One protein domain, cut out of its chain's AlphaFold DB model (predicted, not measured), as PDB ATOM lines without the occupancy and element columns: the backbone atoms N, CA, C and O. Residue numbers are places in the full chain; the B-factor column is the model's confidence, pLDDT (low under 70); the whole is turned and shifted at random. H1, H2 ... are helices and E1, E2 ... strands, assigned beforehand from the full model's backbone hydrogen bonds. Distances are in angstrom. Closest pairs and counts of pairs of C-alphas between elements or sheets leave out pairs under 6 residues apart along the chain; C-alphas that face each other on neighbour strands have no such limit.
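Overview. This is residues 65 to 212 of the 212 residues of an uncharacterized protein of Acinetobacter calcoaceticus (UniProt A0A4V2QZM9). A small three-stranded sheet is sandwiched between the last part of the long helix H5 on one face and H6 on the other. H5 runs on far beyond the sheet with H3 folded beside it, and with H4 near the far end they make a long helical arm; H1 sits away from the other helices, and a long loop passes the E2 edge of the sheet. The printed part has 148 residues with six named helices and three named strands, in the order H1 H2 H3 H4 H5 E1 E2 H6 E3; the sheet runs E2 E1 E3, antiparallel throughout. The class is mostly helix, and the whole is compact, with a radius of gyration of the C-alphas of 16.7 A and spans of 49 by 37 by 27 A.

Along the chain. E1 is residues 168 to 174, 19.2 A long, from C-alpha 168 at (105.195, 161.319, 129.146). E2 is residues 179 to 184, 17.5 A, and E3 is residues 208 to 211, with C-alpha 211 at (107.951, 162.719, 118.541). H5, residues 137 to 164, measures 40.3 A; H3, residues 109 to 124, 22.6 A; H6, residues 187 to 200, 20.1 A. H1 is residues 69 to 76, beginning at C-alpha 69 (118.605, 176.952, 118.260). H2 is residues 100 to 104 and H4 residues 129 to 133.

Arrangement. E1 and E2 form a hairpin, with N 171 and O 181 2.9 A apart, within hydrogen-bond range. E1 and E3 are antiparallel, with N 172 and O 210 at 2.9 A. Residues 84 to 85 pair antiparallel with residues 179 to 180 of E2. H5 and H6 are on opposite faces of the sheet, making three layers, at heights of 11.1 A and 9.0 A; both run along the strands. The closest C-alphas are Lys 160 and Leu 170 for H5 and E1, 5.6 A, and Val 194 and Leu 209 for H6 and E3, 5.8 A. E2, H6 and E3 form a split strand-helix-strand unit, two strands running the same way with E1 between them, and its crossover is right-handed. H2 only grazes the sheet with residues 100 to 102. H3 and H5 touch, closest at the C-alphas of Val 120 and Val 151, 5.5 A, at a shallow tilt of 28 degrees, opposite ways. H4 and H5 are close but not clearly touching, Phe 132 to Gln 140 at 6.3 A between C-alphas. H1 touches no helix and is not on the sheet. In each of the six helices every O i to N i+4 pair is within hydrogen-bond range.

Size, cuts and confidence. The C-alphas farthest apart, those of Asn 134 and His 189, are 50.2 A apart. The printed part has no cut and ends at the chain's last residue, Tyr 212. The link from H1 to H2, 23 residues, is long. Mean pLDDT of the printed part is 93.7; residues 204 to 205 are under 70.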
ATOM      1  N   ASP A  65     116.913 186.621 120.152       88.25
ATOM      2  CA  ASP A  65     117.110 185.913 118.882       88.25
ATOM      3  C   ASP A  65     116.433 184.538 118.952       88.25
ATOM      4  O   ASP A  65     117.082 183.494 118.992       88.25
ATOM      5  N   SER A  66     115.099 184.543 119.028       89.56
ATOM      6  CA  SER A  66     114.281 183.358 119.327       89.56
ATOM      7  C   SER A  66     114.288 182.264 118.250       89.56
ATOM      8  O   SER A  66     113.771 181.173 118.493       89.56
ATOM      9  N   GLN A  67     114.887 182.538 117.091       91.62
ATOM     10  CA  GLN A  67     115.111 181.581 116.004       91.62
ATOM     11  C   GLN A  67     116.461 180.856 116.101       91.62
ATOM     12  O   GLN A  67     116.686 179.901 115.366       91.62
ATOM     13  N   ASP A  68     117.371 181.298 116.970       91.94
ATOM     14  CA  ASP A  68     118.647 180.615 117.158       91.94
ATOM     15  C   ASP A  68     118.445 179.388 118.058       91.94
ATOM     16  O   ASP A  68     118.030 179.494 119.218       91.94
ATOM     17  N   PHE A  69     118.739 178.203 117.523       93.81
ATOM     18  CA  PHE A  69     118.605 176.952 118.260       93.81
ATOM     19  C   PHE A  69     119.526 176.882 119.488       93.81
ATOM     20  O   PHE A  69     119.151 176.286 120.499       93.81
ATOM     21  N   ALA A  70     120.711 177.501 119.450       93.62
ATOM     22  CA  ALA A  70     121.595 177.550 120.610       93.62
ATOM     23  C   ALA A  70     120.942 178.334 121.755       93.62
ATOM     24  O   ALA A  70     120.928 177.862 122.889       93.62
ATOM     25  N   HIS A  71     120.306 179.469 121.451       95.19
ATOM     26  CA  HIS A  71     119.551 180.228 122.447       95.19
ATOM     27  C   HIS A  71     118.310 179.480 122.943       95.19
ATOM     28  O   HIS A  71     117.970 179.580 124.120       95.19
ATOM     29  N   PHE A  72     117.644 178.707 122.081       96.31
ATOM     30  CA  PHE A  72     116.547 177.828 122.488       96.31
ATOM     31  C   PHE A  72     117.005 176.753 123.482       96.31
ATOM     32  O   PHE A  72     116.376 176.577 124.527       96.31
ATOM     33  N   ARG A  73     118.115 176.065 123.183       96.00
ATOM     34  CA  ARG A  73     118.737 175.074 124.074       96.00
ATOM     35  C   ARG A  73     119.107 175.708 125.413       96.00
ATOM     36  O   ARG A  73     118.777 175.153 126.459       96.00
ATOM     37  N   ASP A  74     119.774 176.857 125.379       96.75
ATOM     38  CA  ASP A  74     120.222 177.547 126.590       96.75
ATOM     39  C   ASP A  74     119.026 177.992 127.438       96.75
ATOM     40  O   ASP A  74     119.028 177.803 128.651       96.75
ATOM     41  N   TRP A  75     117.954 178.480 126.806       97.69
ATOM     42  CA  TRP A  75     116.703 178.811 127.488       97.69
ATOM     43  C   TRP A  75     116.023 177.582 128.101       97.69
ATOM     44  O   TRP A  75     115.581 177.637 129.245       97.69
ATOM     45  N   MET A  76     115.960 176.452 127.390       97.81
ATOM     46  CA  MET A  76     115.421 175.204 127.947       97.81
ATOM     47  C   MET A  76     116.204 174.732 129.175       97.81
ATOM     48  O   MET A  76     115.625 174.058 130.018       97.81
ATOM     49  N   ASN A  77     117.482 175.094 129.297       97.44
ATOM     50  CA  ASN A  77     118.365 174.594 130.345       97.44
ATOM     51  C   ASN A  77     118.833 175.647 131.373       97.44
ATOM     52  O   ASN A  77     119.687 175.345 132.202       97.44
ATOM     53  N   GLU A  78     118.282 176.868 131.358       96.06
ATOM     54  CA  GLU A  78     118.784 177.994 132.169       96.06
ATOM     55  C   GLU A  78     118.699 177.737 133.688       96.06
ATOM     56  O   GLU A  78     119.596 178.128 134.441       96.06
ATOM     57  N   HIS A  79     117.637 177.081 134.164       94.44
ATOM     58  CA  HIS A  79     117.461 176.763 135.591       94.44
ATOM     59  C   HIS A  79     117.399 175.269 135.908       94.44
ATOM     60  O   HIS A  79     117.698 174.870 137.033       94.44
ATOM     61  N   HIS A  80     117.012 174.448 134.937       95.06
ATOM     62  CA  HIS A  80     116.815 173.010 135.089       95.06
ATOM     63  C   HIS A  80     117.239 172.308 133.807       95.06
ATOM     64  O   HIS A  80     117.014 172.844 132.732       95.06
ATOM     65  N   ALA A  81     117.771 171.091 133.897       95.88
ATOM     66  CA  ALA A  81     118.086 170.293 132.716       95.88
ATOM     67  C   ALA A  81     116.799 169.688 132.120       95.88
ATOM     68  O   ALA A  81     116.412 168.564 132.454       95.88
ATOM     69  N   TYR A  82     116.092 170.444 131.273       97.94
ATOM     70  CA  TYR A  82     114.911 169.945 130.554       97.94
ATOM     71  C   TYR A  82     115.266 169.263 129.233       97.94
ATOM     72  O   TYR A  82     114.525 168.385 128.794       97.94
ATOM     73  N   MET A  83     116.382 169.651 128.617       97.75
ATOM     74  CA  MET A  83     116.833 169.157 127.323       97.75
ATOM     75  C   MET A  83     118.198 168.483 127.452       97.75
ATOM     76  O   MET A  83     119.185 169.126 127.806       97.75
ATOM     77  N   GLY A  84     118.243 167.185 127.160       96.94
ATOM     78  CA  GLY A  84     119.469 166.403 127.078       96.94
ATOM     79  C   GLY A  84     120.144 166.568 125.720       96.94
ATOM     80  O   GLY A  84     119.481 166.765 124.700       96.94
ATOM     81  N   TYR A  85     121.466 166.479 125.723       95.50
ATOM     82  CA  TYR A  85     122.311 166.341 124.542       95.50
ATOM     83  C   TYR A  85     122.911 164.939 124.570       95.50
ATOM     84  O   TYR A  85     123.145 164.406 125.654       95.50
ATOM     85  N   VAL A  86     123.144 164.344 123.406       94.12
ATOM     86  CA  VAL A  86     123.919 163.111 123.326       94.12
ATOM     87  C   VAL A  86     124.830 163.139 122.111       94.12
ATOM     88  O   VAL A  86     124.408 163.431 120.993       94.12
ATOM     89  N   GLU A  87     126.090 162.799 122.341       92.75
ATOM     90  CA  GLU A  87     126.992 162.352 121.293       92.75
ATOM     91  C   GLU A  87     126.883 160.827 121.224       92.75
ATOM     92  O   GLU A  87     127.158 160.140 122.203       92.75
ATOM     93  N   ILE A  88     126.438 160.274 120.091       89.81
ATOM     94  CA  ILE A  88     126.113 158.836 119.987       89.81
ATOM     95  C   ILE A  88     127.322 157.946 120.310       89.81
ATOM     96  O   ILE A  88     127.185 156.900 120.946       89.81
ATOM     97  N   LYS A  89     128.528 158.409 119.967       87.12
ATOM     98  CA  LYS A  89     129.799 157.742 120.291       87.12
ATOM     99  C   LYS A  89     130.107 157.731 121.789       87.12
ATOM    100  O   LYS A  89     130.812 156.846 122.267       87.12
ATOM    101  N   GLU A  90     129.549 158.680 122.532       90.12
ATOM    102  CA  GLU A  90     129.681 158.837 123.978       90.12
ATOM    103  C   GLU A  90     128.311 158.708 124.661       90.12
ATOM    104  O   GLU A  90     127.994 159.440 125.593       90.12
ATOM    105  N   PHE A  91     127.488 157.743 124.221       89.44
ATOM    106  CA  PHE A  91     126.085 157.586 124.646       89.44
ATOM    107  C   PHE A  91     125.856 157.525 126.169       89.44
ATOM    108  O   PHE A  91     124.715 157.633 126.618       89.44
ATOM    109  N   TYR A  92     126.892 157.261 126.966       88.88
ATOM    110  CA  TYR A  92     126.824 157.255 128.426       88.88
ATOM    111  C   TYR A  92     126.629 158.664 129.008       88.88
ATOM    112  O   TYR A  92     126.044 158.784 130.080       88.88
ATOM    113  N   ASP A  93     127.050 159.714 128.298       90.69
ATOM    114  CA  ASP A  93     126.734 161.109 128.605       90.69
ATOM    115  C   ASP A  93     125.527 161.563 127.771       90.69
ATOM    116  O   ASP A  93     125.640 162.175 126.710       90.69
ATOM    117  N   ASN A  94     124.337 161.161 128.219       91.56
ATOM    118  CA  ASN A  94     123.073 161.385 127.504       91.56
ATOM    119  C   ASN A  94     122.098 162.310 128.253       91.56
ATOM    120  O   ASN A  94     120.975 162.516 127.793       91.56
ATOM    121  N   GLY A  95     122.477 162.842 129.419       95.00
ATOM    122  CA  GLY A  95     121.648 163.749 130.223       95.00
ATOM    123  C   GLY A  95     120.472 163.112 130.988       95.00
ATOM    124  O   GLY A  95     119.702 163.844 131.616       95.00
ATOM    125  N   ILE A  96     120.303 161.782 130.985       97.31
ATOM    126  CA  ILE A  96     119.213 161.101 131.717       97.31
ATOM    127  C   ILE A  96     119.329 161.330 133.224       97.31
ATOM    128  O   ILE A  96     118.331 161.696 133.854       97.31
ATOM    129  N   ALA A  97     120.527 161.162 133.794       95.81
ATOM    130  CA  ALA A  97     120.792 161.416 135.208       95.81
ATOM    131  C   ALA A  97     120.400 162.829 135.655       95.81
ATOM    132  O   ALA A  97     120.036 163.014 136.819       95.81
ATOM    133  N   ASP A  98     120.432 163.812 134.752       96.19
ATOM    134  CA  ASP A  98     120.154 165.208 135.071       96.19
ATOM    135  C   ASP A  98     118.729 165.663 134.774       96.19
ATOM    136  O   ASP A  98     118.264 166.594 135.433       96.19
ATOM    137  N   SER A  99     118.008 164.951 133.903       97.88
ATOM    138  CA  SER A  99     116.668 165.314 133.437       97.88
ATOM    139  C   SER A  99     115.689 165.641 134.570       97.88
ATOM    140  O   SER A  99     115.232 164.772 135.321       97.88
ATOM    141  N   GLU A 100     115.294 166.912 134.644       97.25
ATOM    142  CA  GLU A 100     114.361 167.419 135.654       97.25
ATOM    143  C   GLU A 100     112.984 166.752 135.528       97.25
ATOM    144  O   GLU A 100     112.342 166.412 136.524       97.25
ATOM    145  N   VAL A 101     112.519 166.515 134.298       97.94
ATOM    146  CA  VAL A 101     111.198 165.917 134.060       97.94
ATOM    147  C   VAL A 101     111.170 164.449 134.484       97.94
ATOM    148  O   VAL A 101     110.222 164.033 135.149       97.94
ATOM    149  N   LEU A 102     112.209 163.668 134.159       98.19
ATOM    150  CA  LEU A 102     112.290 162.259 134.565       98.19
ATOM    151  C   LEU A 102     112.398 162.120 136.091       98.19
ATOM    152  O   LEU A 102     111.698 161.289 136.678       98.19
ATOM    153  N   LYS A 103     113.192 162.980 136.744       97.00
ATOM    154  CA  LYS A 103     113.290 163.045 138.214       97.00
ATOM    155  C   LYS A 103     111.939 163.344 138.860       97.00
ATOM    156  O   LYS A 103     111.510 162.613 139.753       97.00
ATOM    157  N   ASN A 104     111.231 164.364 138.376       97.12
ATOM    158  CA  ASN A 104     109.912 164.737 138.895       97.12
ATOM    159  C   ASN A 104     108.853 163.651 138.657       97.12
ATOM    160  O   ASN A 104     107.968 163.454 139.490       97.12
ATOM    161  N   ALA A 105     108.975 162.892 137.567       97.75
ATOM    162  CA  ALA A 105     108.147 161.721 137.290       97.75
ATOM    163  C   ALA A 105     108.547 160.467 138.098       97.75
ATOM    164  O   ALA A 105     107.908 159.414 137.967       97.75
ATOM    165  N   GLN A 106     109.577 160.562 138.948       97.69
ATOM    166  CA  GLN A 106     110.120 159.457 139.743       97.69
ATOM    167  C   GLN A 106     110.509 158.261 138.860       97.69
ATOM    168  O   GLN A 106     110.135 157.116 139.136       97.69
ATOM    169  N   VAL A 107     111.169 158.536 137.737       98.06
ATOM    170  CA  VAL A 107     111.839 157.517 136.923       98.06
ATOM    171  C   VAL A 107     113.148 157.146 137.616       98.06
ATOM    172  O   VAL A 107     113.883 158.026 138.060       98.06
ATOM    173  N   ASP A 108     113.438 155.850 137.720       98.00
ATOM    174  CA  ASP A 108     114.740 155.375 138.194       98.00
ATOM    175  C   ASP A 108     115.773 155.560 137.074       98.00
ATOM    176  O   ASP A 108     115.923 154.718 136.185       98.00
ATOM    177  N   THR A 109     116.433 156.718 137.078       96.88
ATOM    178  CA  THR A 109     117.382 157.119 136.034       96.88
ATOM    179  C   THR A 109     118.620 156.227 136.008       96.88
ATOM    180  O   THR A 109     119.093 155.896 134.926       96.88
ATOM    181  N   ALA A 110     119.084 155.745 137.163       97.38
ATOM    182  CA  ALA A 110     120.225 154.835 137.240       97.38
ATOM    183  C   ALA A 110     119.895 153.456 136.645       97.38
ATOM    184  O   ALA A 110     120.698 152.874 135.911       97.38
ATOM    185  N   ALA A 111     118.699 152.925 136.929       97.75
ATOM    186  CA  ALA A 111     118.245 151.682 136.310       97.75
ATOM    187  C   ALA A 111     118.069 151.831 134.791       97.75
ATOM    188  O   ALA A 111     118.441 150.924 134.042       97.75
ATOM    189  N   LEU A 112     117.542 152.973 134.338       98.19
ATOM    190  CA  LEU A 112     117.391 153.293 132.921       98.19
ATOM    191  C   LEU A 112     118.749 153.356 132.201       98.19
ATOM    192  O   LEU A 112     118.919 152.693 131.179       98.19
ATOM    193  N   GLU A 113     119.732 154.072 132.749       97.38
ATOM    194  CA  GLU A 113     121.083 154.170 132.176       97.38
ATOM    195  C   GLU A 113     121.779 152.807 132.107       97.38
ATOM    196  O   GLU A 113     122.347 152.449 131.075       97.38
ATOM    197  N   ASN A 114     121.662 151.989 133.158       97.12
ATOM    198  CA  ASN A 114     122.185 150.622 133.143       97.12
ATOM    199  C   ASN A 114     121.524 149.772 132.045       97.12
ATOM    200  O   ASN A 114     122.194 149.012 131.344       97.12
ATOM    201  N   LYS A 115     120.206 149.905 131.863       97.44
ATOM    202  CA  LYS A 115     119.470 149.173 130.829       97.44
ATOM    203  C   LYS A 115     119.870 149.612 129.415       97.44
ATOM    204  O   LYS A 115     120.042 148.750 128.554       97.44
ATOM    205  N   ILE A 116     120.057 150.912 129.189       97.12
ATOM    206  CA  ILE A 116     120.591 151.450 127.929       97.12
ATOM    207  C   ILE A 116     121.987 150.892 127.678       97.12
ATOM    208  O   ILE A 116     122.228 150.347 126.606       97.12
ATOM    209  N   GLY A 117     122.872 150.942 128.679       96.12
ATOM    210  CA  GLY A 117     124.210 150.365 128.593       96.12
ATOM    211  C   GLY A 117     124.169 148.907 128.146       96.12
ATOM    212  O   GLY A 117     124.818 148.550 127.169       96.12
ATOM    213  N   GLN A 118     123.346 148.074 128.784       96.81
ATOM    214  CA  GLN A 118     123.194 146.665 128.405       96.81
ATOM    215  C   GLN A 118     122.699 146.467 126.968       96.81
ATOM    216  O   GLN A 118     123.133 145.530 126.304       96.81
ATOM    217  N   ASP A 119     121.774 147.295 126.484       97.19
ATOM    218  CA  ASP A 119     121.255 147.162 125.122       97.19
ATOM    219  C   ASP A 119     122.229 147.686 124.065       97.19
ATOM    220  O   ASP A 119     122.350 147.063 123.015       97.19
ATOM    221  N   VAL A 120     122.963 148.762 124.354       93.81
ATOM    222  CA  VAL A 120     124.030 149.269 123.481       93.81
ATOM    223  C   VAL A 120     125.176 148.262 123.381       93.81
ATOM    224  O   VAL A 120     125.634 147.975 122.282       93.81
ATOM    225  N   HIS A 121     125.575 147.624 124.487       93.19
ATOM    226  CA  HIS A 121     126.595 146.568 124.436       93.19
ATOM    227  C   HIS A 121     126.162 145.403 123.533       93.19
ATOM    228  O   HIS A 121     126.972 144.910 122.759       93.19
ATOM    229  N   LYS A 122     124.874 145.031 123.524       94.19
ATOM    230  CA  LYS A 122     124.361 144.018 122.580       94.19
ATOM    231  C   LYS A 122     124.435 144.457 121.120       94.19
ATOM    232  O   LYS A 122     124.415 143.590 120.254       94.19
ATOM    233  N   VAL A 123     124.425 145.761 120.824       92.69
ATOM    234  CA  VAL A 123     124.657 146.259 119.458       92.69
ATOM    235  C   VAL A 123     126.101 145.978 119.073       92.69
ATOM    236  O   VAL A 123     126.333 145.381 118.029       92.69
ATOM    237  N   TRP A 124     127.050 146.337 119.936       87.38
ATOM    238  CA  TRP A 124     128.475 146.123 119.686       87.38
ATOM    239  C   TRP A 124     128.864 144.647 119.639       87.38
ATOM    240  O   TRP A 124     129.624 144.265 118.762       87.38
ATOM    241  N   ASP A 125     128.265 143.798 120.478       90.62
ATOM    242  CA  ASP A 125     128.504 142.347 120.487       90.62
ATOM    243  C   ASP A 125     128.133 141.649 119.159       90.62
ATOM    244  O   ASP A 125     128.507 140.495 118.945       90.62
ATOM    245  N   LYS A 126     127.382 142.312 118.262       89.25
ATOM    246  CA  LYS A 126     127.086 141.796 116.912       89.25
ATOM    247  C   LYS A 126     128.296 141.851 115.979       89.25
ATOM    248  O   LYS A 126     128.272 141.165 114.960       89.25
ATOM    249  N   TYR A 127     129.296 142.670 116.300       85.44
ATOM    250  CA  TYR A 127     130.432 142.969 115.440       85.44
ATOM    251  C   TYR A 127     131.736 142.603 116.151       85.44
ATOM    252  O   TYR A 127     131.939 142.905 117.326       85.44
ATOM    253  N   SER A 128     132.635 141.940 115.436       82.56
ATOM    254  CA  SER A 128     133.970 141.569 115.905       82.56
ATOM    255  C   SER A 128     135.046 142.416 115.227       82.56
ATOM    256  O   SER A 128     134.819 142.963 114.153       82.56
ATOM    257  N   GLU A 129     136.240 142.515 115.820       78.19
ATOM    258  CA  GLU A 129     137.377 143.214 115.192       78.19
ATOM    259  C   GLU A 129     137.686 142.644 113.792       78.19
ATOM    260  O   GLU A 129     137.905 143.406 112.850       78.19
ATOM    261  N   ASP A 130     137.573 141.321 113.625       81.06
ATOM    262  CA  ASP A 130     137.737 140.629 112.340       81.06
ATOM    263  C   ASP A 130     136.718 141.092 111.279       81.06
ATOM    264  O   ASP A 130     137.035 141.113 110.083       81.06
ATOM    265  N   ASP A 131     135.507 141.487 111.693       80.44
ATOM    266  CA  ASP A 131     134.493 142.028 110.782       80.44
ATOM    267  C   ASP A 131     134.908 143.395 110.232       80.44
ATOM    268  O   ASP A 131     134.551 143.716 109.106       80.44
ATOM    269  N   PHE A 132     135.693 144.186 110.975       82.25
ATOM    270  CA  PHE A 132     136.179 145.496 110.529       82.25
ATOM    271  C   PHE A 132     137.476 145.408 109.722       82.25
ATOM    272  O   PHE A 132     137.629 146.119 108.727       82.25
ATOM    273  N   GLU A 133     138.419 144.550 110.125       83.94
ATOM    274  CA  GLU A 133     139.751 144.466 109.502       83.94
ATOM    275  C   GLU A 133     139.708 144.035 108.029       83.94
ATOM    276  O   GLU A 133     140.574 144.415 107.238       83.94
ATOM    277  N   ASN A 134     138.688 143.265 107.645       87.44
ATOM    278  CA  ASN A 134     138.526 142.760 106.282       87.44
ATOM    279  C   ASN A 134     137.783 143.727 105.343       87.44
ATOM    280  O   ASN A 134     137.667 143.441 104.148       87.44
ATOM    281  N   LEU A 135     137.293 144.857 105.857       90.81
ATOM    282  CA  LEU A 135     136.519 145.836 105.098       90.81
ATOM    283  C   LEU A 135     137.400 146.943 104.520       90.81
ATOM    284  O   LEU A 135     138.366 147.401 105.135       90.81
ATOM    285  N   SER A 136     137.026 147.433 103.341       92.94
ATOM    286  CA  SER A 136     137.550 148.690 102.810       92.94
ATOM    287  C   SER A 136     137.117 149.883 103.670       92.94
ATOM    288  O   SER A 136     136.157 149.814 104.431       92.94
ATOM    289  N   ILE A 137     137.787 151.027 103.503       89.69
ATOM    290  CA  ILE A 137     137.465 152.256 104.248       89.69
ATOM    291  C   ILE A 137     135.993 152.663 104.068       89.69
ATOM    292  O   ILE A 137     135.351 153.041 105.039       89.69
ATOM    293  N   SER A 138     135.444 152.572 102.851       92.00
ATOM    294  CA  SER A 138     134.036 152.912 102.606       92.00
ATOM    295  C   SER A 138     133.077 151.964 103.321       92.00
ATOM    296  O   SER A 138     132.103 152.416 103.904       92.00
ATOM    297  N   GLU A 139     133.379 150.665 103.337       91.94
ATOM    298  CA  GLU A 139     132.544 149.677 104.028       91.94
ATOM    299  C   GLU A 139     132.608 149.852 105.551       91.94
ATOM    300  O   GLU A 139     131.591 149.721 106.225       91.94
ATOM    301  N   GLN A 140     133.771 150.223 106.101       89.00
ATOM    302  CA  GLN A 140     133.893 150.581 107.518       89.00
ATOM    303  C   GLN A 140     133.073 151.833 107.859       89.00
ATOM    304  O   GLN A 140     132.486 151.908 108.937       89.00
ATOM    305  N   MET A 141     133.017 152.823 106.960       88.88
ATOM    306  CA  MET A 141     132.184 154.014 107.155       88.88
ATOM    307  C   MET A 141     130.694 153.663 107.172       88.88
ATOM    308  O   MET A 141     129.995 154.086 108.089       88.88
ATOM    309  N   ASP A 142     130.228 152.868 106.208       91.75
ATOM    310  CA  ASP A 142     128.829 152.433 106.143       91.75
ATOM    311  C   ASP A 142     128.439 151.616 107.386       91.75
ATOM    312  O   ASP A 142     127.381 151.843 107.975       91.75
ATOM    313  N   LEU A 143     129.327 150.726 107.840       90.25
ATOM    314  CA  LEU A 143     129.122 149.931 109.049       90.25
ATOM    315  C   LEU A 143     129.056 150.796 110.315       90.25
ATOM    316  O   LEU A 143     128.195 150.579 111.165       90.25
ATOM    317  N   ASN A 144     129.927 151.802 110.438       89.94
ATOM    318  CA  ASN A 144     129.887 152.734 111.566       89.94
ATOM    319  C   ASN A 144     128.575 153.532 111.599       89.94
ATOM    320  O   ASN A 144     128.004 153.700 112.670       89.94
ATOM    321  N   LEU A 145     128.062 153.965 110.441       90.62
ATOM    322  CA  LEU A 145     126.761 154.638 110.360       90.62
ATOM    323  C   LEU A 145     125.611 153.720 110.804       90.62
ATOM    324  O   LEU A 145     124.686 154.168 111.479       90.62
ATOM    325  N   GLU A 146     125.664 152.434 110.446       92.38
ATOM    326  CA  GLU A 146     124.682 151.446 110.904       92.38
ATOM    327  C   GLU A 146     124.749 151.236 112.424       92.38
ATOM    328  O   GLU A 146     123.711 151.210 113.090       92.38
ATOM    329  N   ILE A 147     125.958 151.134 112.983       92.62
ATOM    330  CA  ILE A 147     126.167 150.994 114.428       92.62
ATOM    331  C   ILE A 147     125.641 152.220 115.167       92.62
ATOM    332  O   ILE A 147     124.859 152.053 116.102       92.62
ATOM    333  N   ASP A 148     126.008 153.427 114.736       92.62
ATOM    334  CA  ASP A 148     125.548 154.675 115.351       92.62
ATOM    335  C   ASP A 148     124.010 154.736 115.358       92.62
ATOM    336  O   ASP A 148     123.393 155.034 116.383       92.62
ATOM    337  N   TYR A 149     123.365 154.335 114.261       92.88
ATOM    338  CA  TYR A 149     121.906 154.265 114.176       92.88
ATOM    339  C   TYR A 149     121.278 153.234 115.134       92.88
ATOM    340  O   TYR A 149     120.226 153.480 115.734       92.88
ATOM    341  N   GLU A 150     121.894 152.064 115.302       95.38
ATOM    342  CA  GLU A 150     121.420 151.039 116.240       95.38
ATOM    343  C   GLU A 150     121.647 151.445 117.708       95.38
ATOM    344  O   GLU A 150     120.792 151.162 118.555       95.38
ATOM    345  N   VAL A 151     122.736 152.159 118.014       94.88
ATOM    346  CA  VAL A 151     122.987 152.762 119.336       94.88
ATOM    347  C   VAL A 151     121.947 153.837 119.639       94.88
ATOM    348  O   VAL A 151     121.328 153.802 120.704       94.88
ATOM    349  N   GLU A 152     121.684 154.739 118.690       95.12
ATOM    350  CA  GLU A 152     120.646 155.766 118.809       95.12
ATOM    351  C   GLU A 152     119.274 155.135 119.104       95.12
ATOM    352  O   GLU A 152     118.570 155.538 120.037       95.12
ATOM    353  N   LYS A 153     118.904 154.084 118.362       96.00
ATOM    354  CA  LYS A 153     117.679 153.317 118.625       96.00
ATOM    355  C   LYS A 153     117.660 152.708 120.015       96.00
ATOM    356  O   LYS A 153     116.623 152.764 120.676       96.00
ATOM    357  N   ALA A 154     118.743 152.063 120.443       96.62
ATOM    358  CA  ALA A 154     118.806 151.442 121.760       96.62
ATOM    359  C   ALA A 154     118.609 152.493 122.863       96.62
ATOM    360  O   ALA A 154     117.816 152.278 123.783       96.62
ATOM    361  N   LEU A 155     119.249 153.653 122.726       97.56
ATOM    362  CA  LEU A 155     119.112 154.784 123.634       97.56
ATOM    363  C   LEU A 155     117.665 155.301 123.686       97.56
ATOM    364  O   LEU A 155     117.002 155.216 124.726       97.56
ATOM    365  N   PHE A 156     117.143 155.802 122.565       98.06
ATOM    366  CA  PHE A 156     115.856 156.494 122.561       98.06
ATOM    367  C   PHE A 156     114.664 155.554 122.759       98.06
ATOM    368  O   PHE A 156     113.682 155.963 123.378       98.06
ATOM    369  N   ASN A 157     114.738 154.281 122.351       98.38
ATOM    370  CA  ASN A 157     113.673 153.323 122.669       98.38
ATOM    371  C   ASN A 157     113.564 153.060 124.174       98.38
ATOM    372  O   ASN A 157     112.444 152.949 124.678       98.38
ATOM    373  N   ASN A 158     114.682 152.969 124.898       98.50
ATOM    374  CA  ASN A 158     114.645 152.783 126.350       98.50
ATOM    375  C   ASN A 158     114.141 154.053 127.061       98.50
ATOM    376  O   ASN A 158     113.275 153.944 127.930       98.50
ATOM    377  N   ILE A 159     114.590 155.250 126.650       98.50
ATOM    378  CA  ILE A 159     114.057 156.523 127.183       98.50
ATOM    379  C   ILE A 159     112.547 156.613 126.935       98.50
ATOM    380  O   ILE A 159     111.784 156.934 127.845       98.50
ATOM    381  N   LYS A 160     112.100 156.292 125.717       98.69
ATOM    382  CA  LYS A 160     110.684 156.291 125.345       98.69
ATOM    383  C   LYS A 160     109.864 155.362 126.229       98.69
ATOM    384  O   LYS A 160     108.850 155.802 126.759       98.69
ATOM    385  N   HIS A 161     110.297 154.113 126.414       98.38
ATOM    386  CA  HIS A 161     109.573 153.161 127.261       98.38
ATOM    387  C   HIS A 161     109.435 153.685 128.696       98.38
ATOM    388  O   HIS A 161     108.328 153.720 129.227       98.38
ATOM    389  N   ALA A 162     110.528 154.175 129.292       98.25
ATOM    390  CA  ALA A 162     110.500 154.737 130.642       98.25
ATOM    391  C   ALA A 162     109.597 155.981 130.754       98.25
ATOM    392  O   ALA A 162     108.911 156.171 131.760       98.25
ATOM    393  N   ALA A 163     109.569 156.828 129.721       98.25
ATOM    394  CA  ALA A 163     108.706 158.003 129.661       98.25
ATOM    395  C   ALA A 163     107.217 157.623 129.530       98.25
ATOM    396  O   ALA A 163     106.366 158.180 130.230       98.25
ATOM    397  N   GLU A 164     106.887 156.657 128.671       98.06
ATOM    398  CA  GLU A 164     105.505 156.231 128.415       98.06
ATOM    399  C   GLU A 164     104.853 155.596 129.655       98.06
ATOM    400  O   GLU A 164     103.680 155.863 129.928       98.06
ATOM    401  N   GLU A 165     105.619 154.875 130.485       97.62
ATOM    402  CA  GLU A 165     105.163 154.365 131.792       97.62
ATOM    403  C   GLU A 165     104.699 155.473 132.753       97.62
ATOM    404  O   GLU A 165     103.920 155.227 133.678       97.62
ATOM    405  N   LYS A 166     105.151 156.710 132.528       98.00
ATOM    406  CA  LYS A 166     104.812 157.896 133.324       98.00
ATOM    407  C   LYS A 166     103.844 158.843 132.615       98.00
ATOM    408  O   LYS A 166     103.660 159.971 133.066       98.00
ATOM    409  N   ASN A 167     103.205 158.401 131.527       97.88
ATOM    410  CA  ASN A 167     102.354 159.236 130.672       97.88
ATOM    411  C   ASN A 167     103.085 160.488 130.139       97.88
ATOM    412  O   ASN A 167     102.507 161.572 130.009       97.88
ATOM    413  N   LEU A 168     104.374 160.334 129.838       98.56
ATOM    414  CA  LEU A 168     105.195 161.319 129.146       98.56
ATOM    415  C   LEU A 168     105.413 160.887 127.691       98.56
ATOM    416  O   LEU A 168     105.175 159.738 127.314       98.56
ATOM    417  N   LYS A 169     105.877 161.821 126.864       98.50
ATOM    418  CA  LYS A 169     106.250 161.585 125.473       98.50
ATOM    419  C   LYS A 169     107.661 162.096 125.210       98.50
ATOM    420  O   LYS A 169     107.995 163.194 125.650       98.50
ATOM    421  N   LEU A 170     108.454 161.292 124.504       98.75
ATOM    422  CA  LEU A 170     109.809 161.629 124.080       98.75
ATOM    423  C   LEU A 170     109.783 162.462 122.799       98.75
ATOM    424  O   LEU A 170     109.104 162.120 121.828       98.75
ATOM    425  N   PHE A 171     110.557 163.536 122.816       98.75
ATOM    426  CA  PHE A 171     110.832 164.388 121.679       98.75
ATOM    427  C   PHE A 171     112.328 164.358 121.393       98.75
ATOM    428  O   PHE A 171     113.131 164.446 122.321       98.75
ATOM    429  N   VAL A 172     112.687 164.263 120.115       98.00
ATOM    430  CA  VAL A 172     114.078 164.247 119.655       98.00
ATOM    431  C   VAL A 172     114.252 165.327 118.595       98.00
ATOM    432  O   VAL A 172     113.470 165.409 117.648       98.00
ATOM    433  N   VAL A 173     115.252 166.184 118.781       96.81
ATOM    434  CA  VAL A 173     115.747 167.093 117.750       96.81
ATOM    435  C   VAL A 173     116.816 166.341 116.973       96.81
ATOM    436  O   VAL A 173     117.926 166.141 117.467       96.81
ATOM    437  N   ASN A 174     116.469 165.941 115.758       91.88
ATOM    438  CA  ASN A 174     117.380 165.304 114.825       91.88
ATOM    439  C   ASN A 174     118.390 166.345 114.342       91.88
ATOM    440  O   ASN A 174     117.994 167.347 113.744       91.88
ATOM    441  N   ARG A 175     119.662 166.076 114.632       89.81
ATOM    442  CA  ARG A 175     120.883 166.732 114.144       89.81
ATOM    443  C   ARG A 175     121.978 165.657 114.109       89.81
ATOM    444  O   ARG A 175     121.714 164.537 114.534       89.81
ATOM    445  N   GLU A 176     123.194 165.996 113.676       83.00
ATOM    446  CA  GLU A 176     124.350 165.077 113.755       83.00
ATOM    447  C   GLU A 176     124.522 164.489 115.167       83.00
ATOM    448  O   GLU A 176     124.611 163.276 115.323       83.00
ATOM    449  N   ASN A 177     124.469 165.346 116.190       88.50
ATOM    450  CA  ASN A 177     124.357 164.937 117.587       88.50
ATOM    451  C   ASN A 177     122.986 165.370 118.121       88.50
ATOM    452  O   ASN A 177     122.711 166.580 118.189       88.50
ATOM    453  N   PRO A 178     122.096 164.418 118.441       94.12
ATOM    454  CA  PRO A 178     120.721 164.743 118.749       94.12
ATOM    455  C   PRO A 178     120.572 165.368 120.133       94.12
ATOM    456  O   PRO A 178     121.338 165.137 121.070       94.12
ATOM    457  N   TYR A 179     119.505 166.145 120.261       97.19
ATOM    458  CA  TYR A 179     119.008 166.590 121.552       97.19
ATOM    459  C   TYR A 179     117.671 165.924 121.826       97.19
ATOM    460  O   TYR A 179     116.936 165.587 120.901       97.19
ATOM    461  N   TRP A 180     117.308 165.783 123.091       98.25
ATOM    462  CA  TRP A 180     116.038 165.179 123.459       98.25
ATOM    463  C   TRP A 180     115.446 165.829 124.698       98.25
ATOM    464  O   TRP A 180     116.137 166.431 125.513       98.25
ATOM    465  N   PHE A 181     114.136 165.712 124.841       98.69
ATOM    466  CA  PHE A 181     113.422 166.096 126.051       98.69
ATOM    467  C   PHE A 181     112.125 165.296 126.147       98.69
ATOM    468  O   PHE A 181     111.669 164.690 125.176       98.69
ATOM    469  N   VAL A 182     111.507 165.286 127.325       98.62
ATOM    470  CA  VAL A 182     110.219 164.618 127.547       98.62
ATOM    471  C   VAL A 182     109.194 165.614 128.074       98.62
ATOM    472  O   VAL A 182     109.521 166.473 128.889       98.62
ATOM    473  N   LEU A 183     107.947 165.501 127.623       98.56
ATOM    474  CA  LEU A 183     106.828 166.336 128.078       98.56
ATOM    475  C   LEU A 183     105.619 165.467 128.438       98.56
ATOM    476  O   LEU A 183     105.545 164.327 127.980       98.56
ATOM    477  N   PRO A 184     104.636 165.985 129.197       98.25
ATOM    478  CA  PRO A 184     103.348 165.319 129.368       98.25
ATOM    479  C   PRO A 184     102.718 164.885 128.038       98.25
ATOM    480  O   PRO A 184     102.809 165.574 127.019       98.25
ATOM    481  N   ASN A 185     102.064 163.726 128.036       97.75
ATOM    482  CA  ASN A 185     101.429 163.183 126.842       97.75
ATOM    483  C   ASN A 185     100.076 163.862 126.559       97.75
ATOM    484  O   ASN A 185      99.022 163.375 126.971       97.75
ATOM    485  N   HIS A 186     100.109 164.986 125.842       97.25
ATOM    486  CA  HIS A 186      98.932 165.704 125.350       97.25
ATOM    487  C   HIS A 186      98.990 165.781 123.813       97.25
ATOM    488  O   HIS A 186      99.558 166.736 123.289       97.25
ATOM    489  N   PRO A 187      98.439 164.799 123.071       96.19
ATOM    490  CA  PRO A 187      98.729 164.604 121.645       96.19
ATOM    491  C   PRO A 187      98.607 165.856 120.764       96.19
ATOM    492  O   PRO A 187      99.554 166.188 120.056       96.19
ATOM    493  N   ASP A 188      97.497 166.592 120.858       97.38
ATOM    494  CA  ASP A 188      97.272 167.791 120.039       97.38
ATOM    495  C   ASP A 188      98.265 168.914 120.377       97.38
ATOM    496  O   ASP A 188      98.826 169.561 119.494       97.38
ATOM    497  N   HIS A 189      98.530 169.119 121.670       97.88
ATOM    498  CA  HIS A 189      99.495 170.115 122.143       97.88
ATOM    499  C   HIS A 189     100.927 169.741 121.746       97.88
ATOM    500  O   HIS A 189     101.689 170.582 121.278       97.88
ATOM    501  N   ASN A 190     101.269 168.461 121.862       98.44
ATOM    502  CA  ASN A 190     102.565 167.914 121.484       98.44
ATOM    503  C   ASN A 190     102.808 168.073 119.979       98.44
ATOM    504  O   ASN A 190     103.903 168.453 119.569       98.44
ATOM    505  N   GLN A 191     101.779 167.868 119.153       98.19
ATOM    506  CA  GLN A 191     101.880 168.112 117.719       98.19
ATOM    507  C   GLN A 191     102.062 169.603 117.399       98.19
ATOM    508  O   GLN A 191     102.848 169.942 116.515       98.19
ATOM    509  N   ASN A 192     101.397 170.502 118.131       98.00
ATOM    510  CA  ASN A 192     101.602 171.944 117.969       98.00
ATOM    511  C   ASN A 192     103.039 172.359 118.312       98.00
ATOM    512  O   ASN A 192     103.614 173.172 117.596       98.00
ATOM    513  N   ILE A 193     103.645 171.759 119.344       98.31
ATOM    514  CA  ILE A 193     105.065 171.963 119.683       98.31
ATOM    515  C   ILE A 193     105.962 171.546 118.513       98.31
ATOM    516  O   ILE A 193     106.813 172.325 118.095       98.31
ATOM    517  N   VAL A 194     105.748 170.353 117.947       97.69
ATOM    518  CA  VAL A 194     106.512 169.871 116.781       97.69
ATOM    519  C   VAL A 194     106.391 170.830 115.599       97.69
ATOM    520  O   VAL A 194     107.395 171.194 114.992       97.69
ATOM    521  N   ASN A 195     105.169 171.254 115.280       96.31
ATOM    522  CA  ASN A 195     104.913 172.144 114.153       96.31
ATOM    523  C   ASN A 195     105.576 173.513 114.356       96.31
ATOM    524  O   ASN A 195     106.257 173.994 113.455       96.31
ATOM    525  N   ALA A 196     105.422 174.110 115.542       96.31
ATOM    526  CA  ALA A 196     106.003 175.409 115.864       96.31
ATOM    527  C   ALA A 196     107.536 175.359 115.873       96.31
ATOM    528  O   ALA A 196     108.174 176.239 115.301       96.31
ATOM    529  N   PHE A 197     108.137 174.317 116.458       96.88
ATOM    530  CA  PHE A 197     109.587 174.131 116.430       96.88
ATOM    531  C   PHE A 197     110.102 174.055 114.990       96.88
ATOM    532  O   PHE A 197     110.983 174.819 114.607       96.88
ATOM    533  N   ASN A 198     109.521 173.165 114.180       94.75
ATOM    534  CA  ASN A 198     109.981 172.921 112.811       94.75
ATOM    535  C   ASN A 198     109.733 174.108 111.875       94.75
ATOM    536  O   ASN A 198     110.332 174.162 110.812       94.75
ATOM    537  N   GLN A 199     108.858 175.040 112.249       92.81
ATOM    538  CA  GLN A 199     108.659 176.291 111.526       92.81
ATOM    539  C   GLN A 199     109.686 177.366 111.918       92.81
ATOM    540  O   GLN A 199     110.034 178.200 111.088       92.81
ATOM    541  N   VAL A 200     110.131 177.386 113.178       93.62
ATOM    542  CA  VAL A 200     111.044 178.413 113.711       93.62
ATOM    543  C   VAL A 200     112.508 178.075 113.442       93.62
ATOM    544  O   VAL A 200     113.270 178.968 113.085       93.62
ATOM    545  N   PHE A 201     112.884 176.806 113.592       92.06
ATOM    546  CA  PHE A 201     114.265 176.324 113.474       92.06
ATOM    547  C   PHE A 201     114.505 175.545 112.169       92.06
ATOM    548  O   PHE A 201     115.363 174.667 112.129       92.06
ATOM    549  N   GLU A 202     113.718 175.814 111.120       81.38
ATOM    550  CA  GLU A 202     113.896 175.187 109.804       81.38
ATOM    551  C   GLU A 202     115.272 175.565 109.229       81.38
ATOM    552  O   GLU A 202     115.482 176.702 108.811       81.38
ATOM    553  N   ASP A 203     116.199 174.609 109.220       79.06
ATOM    554  CA  ASP A 203     117.583 174.784 108.760       79.06
ATOM    555  C   ASP A 203     117.899 173.755 107.667       79.06
ATOM    556  O   ASP A 203     118.547 172.749 107.926       79.06
ATOM    557  N   ASP A 204     117.278 173.912 106.491       67.50
ATOM    558  CA  ASP A 204     117.415 173.037 105.306       67.50
ATOM    559  C   ASP A 204     117.263 171.512 105.557       67.50
ATOM    560  O   ASP A 204     117.593 170.684 104.707       67.50
ATOM    561  N   GLY A 205     116.658 171.128 106.687       63.88
ATOM    562  CA  GLY A 205     116.446 169.740 107.112       63.88
ATOM    563  C   GLY A 205     117.399 169.236 108.202       63.88
ATOM    564  O   GLY A 205     117.131 168.171 108.759       63.88
ATOM    565  N   ASP A 206     118.428 170.005 108.562       79.69
ATOM    566  CA  ASP A 206     119.485 169.621 109.510       79.69
ATOM    567  C   ASP A 206     119.076 169.770 110.982       79.69
ATOM    568  O   ASP A 206     119.738 169.246 111.880       79.69
ATOM    569  N   THR A 207     117.974 170.477 111.245       89.81
ATOM    570  CA  THR A 207     117.382 170.614 112.578       89.81
ATOM    571  C   THR A 207     115.888 170.340 112.500       89.81
ATOM    572  O   THR A 207     115.116 171.140 111.971       89.81
ATOM    573  N   LYS A 208     115.458 169.190 113.030       94.12
ATOM    574  CA  LYS A 208     114.044 168.793 113.010       94.12
ATOM    575  C   LYS A 208     113.619 168.134 114.308       94.12
ATOM    576  O   LYS A 208     114.191 167.131 114.713       94.12
ATOM    577  N   LEU A 209     112.557 168.643 114.917       96.88
ATOM    578  CA  LEU A 209     111.906 168.014 116.056       96.88
ATOM    579  C   LEU A 209     110.923 166.940 115.593       96.88
ATOM    580  O   LEU A 209     110.077 167.174 114.722       96.88
ATOM    581  N   VAL A 210     111.003 165.775 116.225       96.62
ATOM    582  CA  VAL A 210     110.070 164.663 116.054       96.62
ATOM    583  C   VAL A 210     109.595 164.148 117.410       96.62
ATOM    584  O   VAL A 210     110.297 164.257 118.413       96.62
ATOM    585  N   ILE A 211     108.395 163.571 117.434       97.31
ATOM    586  CA  ILE A 211     107.951 162.719 118.541       97.31
ATOM    587  C   ILE A 211     108.451 161.307 118.237       97.31
ATOM    588  O   ILE A 211     108.126 160.771 117.175       97.31
ATOM    589  N   TYR A 212     109.235 160.738 119.151       92.19
ATOM    590  CA  TYR A 212     109.898 159.438 118.992       92.19
ATOM    591  C   TYR A 212     109.003 158.264 119.440       92.19
ATOM    592  O   TYR A 212     108.212 158.401 120.406       92.19
TER     593      TYR A 212